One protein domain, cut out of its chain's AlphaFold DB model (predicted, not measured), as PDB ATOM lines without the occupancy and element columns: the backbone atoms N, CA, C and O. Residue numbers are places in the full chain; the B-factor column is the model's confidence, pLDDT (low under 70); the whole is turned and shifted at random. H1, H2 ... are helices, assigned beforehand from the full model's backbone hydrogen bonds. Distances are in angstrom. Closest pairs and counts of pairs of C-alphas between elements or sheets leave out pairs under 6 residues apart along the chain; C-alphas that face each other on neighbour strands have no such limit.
ATOM      1  N   LEU A 127      -7.818 -14.070  54.083       95.12
ATOM      2  CA  LEU A 127      -7.571 -15.494  53.974       95.12
ATOM      3  C   LEU A 127      -6.497 -15.869  54.994       95.12
ATOM      4  O   LEU A 127      -5.441 -15.249  55.056       95.12
ATOM      5  N   LYS A 128      -6.776 -16.890  55.800       94.31
ATOM      6  CA  LYS A 128      -5.815 -17.419  56.767       94.31
ATOM      7  C   LYS A 128      -4.934 -18.493  56.116       94.31
ATOM      8  O   LYS A 128      -5.487 -19.322  55.381       94.31
ATOM      9  N   PRO A 129      -3.621 -18.540  56.404       94.50
ATOM     10  CA  PRO A 129      -2.722 -19.560  55.860       94.50
ATOM     11  C   PRO A 129      -3.194 -20.985  56.156       94.50
ATOM     12  O   PRO A 129      -3.125 -21.853  55.291       94.50
ATOM     13  N   GLU A 130      -3.763 -21.235  57.338       94.81
ATOM     14  CA  GLU A 130      -4.265 -22.559  57.724       94.81
ATOM     15  C   GLU A 130      -5.419 -23.000  56.822       94.81
ATOM     16  O   GLU A 130      -5.451 -24.141  56.364       94.81
ATOM     17  N   ARG A 131      -6.347 -22.079  56.520       94.00
ATOM     18  CA  ARG A 131      -7.461 -22.346  55.602       94.00
ATOM     19  C   ARG A 131      -6.951 -22.557  54.181       94.00
ATOM     20  O   ARG A 131      -7.421 -23.469  53.514       94.00
ATOM     21  N   TYR A 132      -5.999 -21.740  53.731       95.62
ATOM     22  CA  TYR A 132      -5.373 -21.883  52.416       95.62
ATOM     23  C   TYR A 132      -4.668 -23.237  52.256       95.62
ATOM     24  O   TYR A 132      -4.852 -23.922  51.252       95.62
ATOM     25  N   ASN A 133      -3.930 -23.681  53.273       94.94
ATOM     26  CA  ASN A 133      -3.201 -24.949  53.244       94.94
ATOM     27  C   ASN A 133      -4.121 -26.176  53.150       94.94
ATOM     28  O   ASN A 133      -3.703 -27.203  52.613       94.94
ATOM     29  N   GLN A 134      -5.373 -26.055  53.600       95.38
ATOM     30  CA  GLN A 134      -6.406 -27.091  53.487       95.38
ATOM     31  C   GLN A 134      -7.103 -27.131  52.117       95.38
ATOM     32  O   GLN A 134      -7.902 -28.033  51.873       95.38
ATOM     33  N   LEU A 135      -6.843 -26.163  51.231       95.12
ATOM     34  CA  LEU A 135      -7.446 -26.138  49.900       95.12
ATOM     35  C   LEU A 135      -6.834 -27.210  48.980       95.12
ATOM     36  O   LEU A 135      -5.651 -27.538  49.126       95.12
ATOM     37  N   PRO A 136      -7.602 -27.704  47.993       94.12
ATOM     38  CA  PRO A 136      -7.060 -28.476  46.879       94.12
ATOM     39  C   PRO A 136      -5.979 -27.703  46.107       94.12
ATOM     40  O   PRO A 136      -6.033 -26.473  46.015       94.12
ATOM     41  N   ASP A 137      -5.001 -28.411  45.537       94.19
ATOM     42  CA  ASP A 137      -3.836 -27.793  44.885       94.19
ATOM     43  C   ASP A 137      -4.206 -26.948  43.657       94.19
ATOM     44  O   ASP A 137      -3.632 -25.882  43.436       94.19
ATOM     45  N   ASP A 138      -5.211 -27.366  42.889       92.75
ATOM     46  CA  ASP A 138      -5.731 -26.603  41.753       92.75
ATOM     47  C   ASP A 138      -6.345 -25.265  42.188       92.75
ATOM     48  O   ASP A 138      -6.168 -24.248  41.512       92.75
ATOM     49  N   ILE A 139      -7.011 -25.233  43.345       94.88
ATOM     50  CA  ILE A 139      -7.559 -24.004  43.928       94.88
ATOM     51  C   ILE A 139      -6.435 -23.123  44.456       94.88
ATOM     52  O   ILE A 139      -6.446 -21.920  44.209       94.88
ATOM     53  N   LYS A 140      -5.439 -23.702  45.136       96.06
ATOM     54  CA  LYS A 140      -4.267 -22.969  45.635       96.06
ATOM     55  C   LYS A 140      -3.574 -22.181  44.525       96.06
ATOM     56  O   LYS A 140      -3.379 -20.974  44.665       96.06
ATOM     57  N   ILE A 141      -3.298 -22.845  43.401       95.25
ATOM     58  CA  ILE A 141      -2.668 -22.240  42.219       95.25
ATOM     59  C   ILE A 141      -3.501 -21.065  41.686       95.25
ATOM     60  O   ILE A 141      -2.960 -20.011  41.344       95.25
ATOM     61  N   GLN A 142      -4.824 -21.222  41.620       94.44
ATOM     62  CA  GLN A 142      -5.700 -20.169  41.109       94.44
ATOM     63  C   GLN A 142      -5.808 -18.981  42.063       94.44
ATOM     64  O   GLN A 142      -5.717 -17.838  41.614       94.44
ATOM     65  N   VAL A 143      -5.942 -19.231  43.368       95.50
ATOM     66  CA  VAL A 143      -5.959 -18.186  44.402       95.50
ATOM     67  C   VAL A 143      -4.670 -17.374  44.348       95.50
ATOM     68  O   VAL A 143      -4.730 -16.146  44.317       95.50
ATOM     69  N   GLU A 144      -3.515 -18.041  44.255       95.38
ATOM     70  CA  GLU A 144      -2.215 -17.385  44.084       95.38
ATOM     71  C   GLU A 144      -2.187 -16.512  42.824       95.38
ATOM     72  O   GLU A 144      -1.824 -15.336  42.882       95.38
ATOM     73  N   SER A 145      -2.602 -17.065  41.681       93.12
ATOM     74  CA  SER A 145      -2.599 -16.349  40.402       93.12
ATOM     75  C   SER A 145      -3.490 -15.104  40.434       93.12
ATOM     76  O   SER A 145      -3.083 -14.031  39.978       93.12
ATOM     77  N   ILE A 146      -4.701 -15.227  40.984       92.44
ATOM     78  CA  ILE A 146      -5.658 -14.125  41.105       92.44
ATOM     79  C   ILE A 146      -5.138 -13.067  42.071       92.44
ATOM     80  O   ILE A 146      -5.142 -11.882  41.728       92.44
ATOM     81  N   PHE A 147      -4.626 -13.485  43.229       93.50
ATOM     82  CA  PHE A 147      -4.021 -12.592  44.204       93.50
ATOM     83  C   PHE A 147      -2.883 -11.782  43.579       93.50
ATOM     84  O   PHE A 147      -2.920 -10.548  43.589       93.50
ATOM     85  N   LYS A 148      -1.900 -12.469  42.980       92.19
ATOM     86  CA  LYS A 148      -0.740 -11.832  42.350       92.19
ATOM     87  C   LYS A 148      -1.189 -10.859  41.275       92.19
ATOM     88  O   LYS A 148      -0.724  -9.726  41.268       92.19
ATOM     89  N   ARG A 149      -2.150 -11.233  40.429       89.38
ATOM     90  CA  ARG A 149      -2.704 -10.336  39.403       89.38
ATOM     91  C   ARG A 149      -3.348  -9.085  40.000       89.38
ATOM     92  O   ARG A 149      -3.115  -7.994  39.492       89.38
ATOM     93  N   ARG A 150      -4.119  -9.232  41.080       88.38
ATOM     94  CA  ARG A 150      -4.806  -8.128  41.768       88.38
ATOM     95  C   ARG A 150      -3.827  -7.090  42.313       88.38
ATOM     96  O   ARG A 150      -4.094  -5.898  42.205       88.38
ATOM     97  N   VAL A 151      -2.716  -7.533  42.902       88.44
ATOM     98  CA  VAL A 151      -1.734  -6.639  43.546       88.44
ATOM     99  C   VAL A 151      -0.594  -6.207  42.616       88.44
ATOM    100  O   VAL A 151       0.081  -5.219  42.895       88.44
ATOM    101  N   SER A 152      -0.387  -6.900  41.492       79.00
ATOM    102  CA  SER A 152       0.683  -6.593  40.525       79.00
ATOM    103  C   SER A 152       0.322  -5.489  39.529       79.00
ATOM    104  O   SER A 152       1.061  -5.268  38.575       79.00
ATOM    105  N   SER A 153      -0.770  -4.751  39.750       64.81
ATOM    106  CA  SER A 153      -1.159  -3.610  38.910       64.81
ATOM    107  C   SER A 153      -0.147  -2.451  38.929       64.81
ATOM    108  O   SER A 153      -0.228  -1.578  38.071       64.81
ATOM    109  N   ALA A 154       0.829  -2.453  39.851       56.22
ATOM    110  CA  ALA A 154       1.828  -1.385  39.991       56.22
ATOM    111  C   ALA A 154       3.307  -1.829  39.907       56.22
ATOM    112  O   ALA A 154       4.164  -1.008  39.592       56.22
ATOM    113  N   SER A 155       3.647  -3.091  40.195       64.19
ATOM    114  CA  SER A 155       5.027  -3.603  40.118       64.19
ATOM    115  C   SER A 155       5.048  -5.130  40.158       64.19
ATOM    116  O   SER A 155       4.407  -5.737  41.016       64.19
ATOM    117  N   GLN A 156       5.817  -5.746  39.253       66.50
ATOM    118  CA  GLN A 156       5.854  -7.202  39.044       66.50
ATOM    119  C   GLN A 156       6.324  -8.004  40.270       66.50
ATOM    120  O   GLN A 156       5.979  -9.171  40.383       66.50
ATOM    121  N   ASN A 157       7.038  -7.388  41.217       81.81
ATOM    122  CA  ASN A 157       7.636  -8.108  42.350       81.81
ATOM    123  C   ASN A 157       6.830  -8.001  43.655       81.81
ATOM    124  O   ASN A 157       7.111  -8.718  44.615       81.81
ATOM    125  N   VAL A 158       5.843  -7.102  43.723       86.81
ATOM    126  CA  VAL A 158       5.078  -6.865  44.961       86.81
ATOM    127  C   VAL A 158       4.188  -8.061  45.287       86.81
ATOM    128  O   VAL A 158       4.098  -8.459  46.446       86.81
ATOM    129  N   GLY A 159       3.570  -8.671  44.270       89.25
ATOM    130  CA  GLY A 159       2.723  -9.846  44.459       89.25
ATOM    131  C   GLY A 159       3.472 -11.041  45.028       89.25
ATOM    132  O   GLY A 159       2.988 -11.657  45.973       89.25
ATOM    133  N   ASP A 160       4.671 -11.322  44.520       91.19
ATOM    134  CA  ASP A 160       5.497 -12.423  45.023       91.19
ATOM    135  C   ASP A 160       5.941 -12.182  46.471       91.19
ATOM    136  O   ASP A 160       5.797 -13.067  47.310       91.19
ATOM    137  N   GLN A 161       6.391 -10.965  46.797       92.19
ATOM    138  CA  GLN A 161       6.806 -10.618  48.161       92.19
ATOM    139  C   GLN A 161       5.656 -10.732  49.169       92.19
ATOM    140  O   GLN A 161       5.823 -11.310  50.243       92.19
ATOM    141  N   LEU A 162       4.479 -10.193  48.835       93.31
ATOM    142  CA  LEU A 162       3.307 -10.271  49.708       93.31
ATOM    143  C   LEU A 162       2.789 -11.705  49.845       93.31
ATOM    144  O   LEU A 162       2.321 -12.080  50.917       93.31
ATOM    145  N   TRP A 163       2.894 -12.508  48.786       94.62
ATOM    146  CA  TRP A 163       2.528 -13.917  48.832       94.62
ATOM    147  C   TRP A 163       3.449 -14.715  49.759       94.62
ATOM    148  O   TRP A 163       2.956 -15.451  50.610       94.62
ATOM    149  N   SER A 164       4.769 -14.520  49.667       94.25
ATOM    150  CA  SER A 164       5.728 -15.146  50.587       94.25
ATOM    151  C   SER A 164       5.435 -14.784  52.044       94.25
ATOM    152  O   SER A 164       5.326 -15.678  52.879       94.25
ATOM    153  N   ARG A 165       5.194 -13.499  52.335       94.50
ATOM    154  CA  ARG A 165       4.815 -13.033  53.682       94.50
ATOM    155  C   ARG A 165       3.527 -13.689  54.180       94.50
ATOM    156  O   ARG A 165       3.459 -14.121  55.326       94.50
ATOM    157  N   PHE A 166       2.526 -13.817  53.312       95.50
ATOM    158  CA  PHE A 166       1.293 -14.527  53.641       95.50
ATOM    159  C   PHE A 166       1.554 -15.994  54.022       95.50
ATOM    160  O   PHE A 166       1.033 -16.452  55.037       95.50
ATOM    161  N   LEU A 167       2.379 -16.719  53.258       95.19
ATOM    162  CA  LEU A 167       2.715 -18.117  53.560       95.19
ATOM    163  C   LEU A 167       3.494 -18.272  54.877       95.19
ATOM    164  O   LEU A 167       3.348 -19.287  55.555       95.19
ATOM    165  N   GLU A 168       4.270 -17.260  55.262       94.94
ATOM    166  CA  GLU A 168       4.968 -17.179  56.554       94.94
ATOM    167  C   GLU A 168       4.038 -16.807  57.727       94.94
ATOM    168  O   GLU A 168       4.459 -16.818  58.883       94.94
ATOM    169  N   GLY A 169       2.767 -16.505  57.450       92.19
ATOM    170  CA  GLY A 169       1.766 -16.141  58.450       92.19
ATOM    171  C   GLY A 169       1.697 -14.653  58.780       92.19
ATOM    172  O   GLY A 169       0.923 -14.259  59.655       92.19
ATOM    173  N   ASP A 170       2.451 -13.820  58.068       91.31
ATOM    174  CA  ASP A 170       2.436 -12.377  58.261       91.31
ATOM    175  C   ASP A 170       1.162 -11.748  57.674       91.31
ATOM    176  O   ASP A 170       0.748 -12.005  56.536       91.31
ATOM    177  N   GLN A 171       0.513 -10.911  58.481       78.50
ATOM    178  CA  GLN A 171      -0.751 -10.268  58.145       78.50
ATOM    179  C   GLN A 171      -0.476  -8.867  57.596       78.50
ATOM    180  O   GLN A 171      -0.121  -7.947  58.329       78.50
ATOM    181  N   HIS A 172      -0.684  -8.693  56.294       88.62
ATOM    182  CA  HIS A 172      -0.537  -7.423  55.597       88.62
ATOM    183  C   HIS A 172      -1.916  -6.898  55.149       88.62
ATOM    184  O   HIS A 172      -2.776  -7.695  54.775       88.62
ATOM    185  N   PRO A 173      -2.153  -5.571  55.073       87.69
ATOM    186  CA  PRO A 173      -3.414  -5.015  54.552       87.69
ATOM    187  C   PRO A 173      -3.751  -5.433  53.112       87.69
ATOM    188  O   PRO A 173      -4.892  -5.342  52.672       87.69
ATOM    189  N   HIS A 174      -2.736  -5.880  52.372       89.50
ATOM    190  CA  HIS A 174      -2.855  -6.398  51.011       89.50
ATOM    191  C   HIS A 174      -2.607  -7.905  50.940       89.50
ATOM    192  O   HIS A 174      -2.230  -8.390  49.879       89.50
ATOM    193  N   SER A 175      -2.762  -8.636  52.044       92.69
ATOM    194  CA  SER A 175      -2.739 -10.100  52.033       92.69
ATOM    195  C   SER A 175      -3.910 -10.662  51.210       92.69
ATOM    196  O   SER A 175      -4.861  -9.938  50.883       92.69
ATOM    197  N   PRO A 176      -3.856 -11.949  50.833       95.19
ATOM    198  CA  PRO A 176      -4.977 -12.602  50.178       95.19
ATOM    199  C   PRO A 176      -6.254 -12.503  51.019       95.19
ATOM    200  O   PRO A 176      -6.215 -12.600  52.247       95.19
ATOM    201  N   THR A 177      -7.392 -12.306  50.364       95.56
ATOM    202  CA  THR A 177      -8.717 -12.240  51.002       95.56
ATOM    203  C   THR A 177      -9.662 -13.257  50.372       95.56
ATOM    204  O   THR A 177      -9.323 -13.912  49.380       95.56
TER     205      THR A 177
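Overview. This is residues 127 to 177 of the 212 residues of an uncharacterized protein of Crucibulum laeve (UniProt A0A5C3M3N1). A lopsided helical hairpin makes the frame: the long helix H2 and the shorter H3 spread as a V from the loop of residues 152 to 157. The short helix H1 sits at the open end of the V, near both, and the tail of residues 168 to 177 folds back from H3 to end beside the first printed residue. The printed part has 51 residues with three named helices, H1, H2 and H3 in chain order, and no named strand; its class is all helix. It is compact, with a radius of gyration of the C-alphas of 10.3 A, and spans 30 by 22 by 14 A.

Along the chain. H2, residues 137 to 151, is the longest helix at 21.3 A and begins at C-alpha 137 (-3.836, -27.793, 44.885). H3, residues 158 to 167, measures 14.4 A and ends at C-alpha 167 (2.715, -18.117, 53.560). H1, residues 129 to 133, begins at C-alpha 129 (-2.722, -19.560, 55.860) and measures 6.0 A.

Arrangement. H2 and H3 touch, with the C-alphas of Lys 148 and Gly 159 closest at 4.5 A. They form a helical hairpin and run opposite ways at a steep tilt of 44 degrees. H1 is close to H2 but not clearly touching; their closest C-alphas, Tyr 132 and Lys 140, are 7.0 A apart. H1 is also close to H3 but not clearly touching, with the C-alphas of Pro 129 and Leu 167 closest at 6.1 A. In H1, H2 and H3 every O i to N i+4 pair is within hydrogen-bond range.

Size, cuts and confidence. The C-alphas farthest apart, Gln 134 and Ala 154, are 30.2 A apart, while those of Leu 127 and Thr 177 are 4.6 A apart. The printed part has no cut. The link from H1 to H2 is tight, and that from H2 to H3 is short. Mean pLDDT of the printed part is 90.0; residues 153 to 156 are under 70.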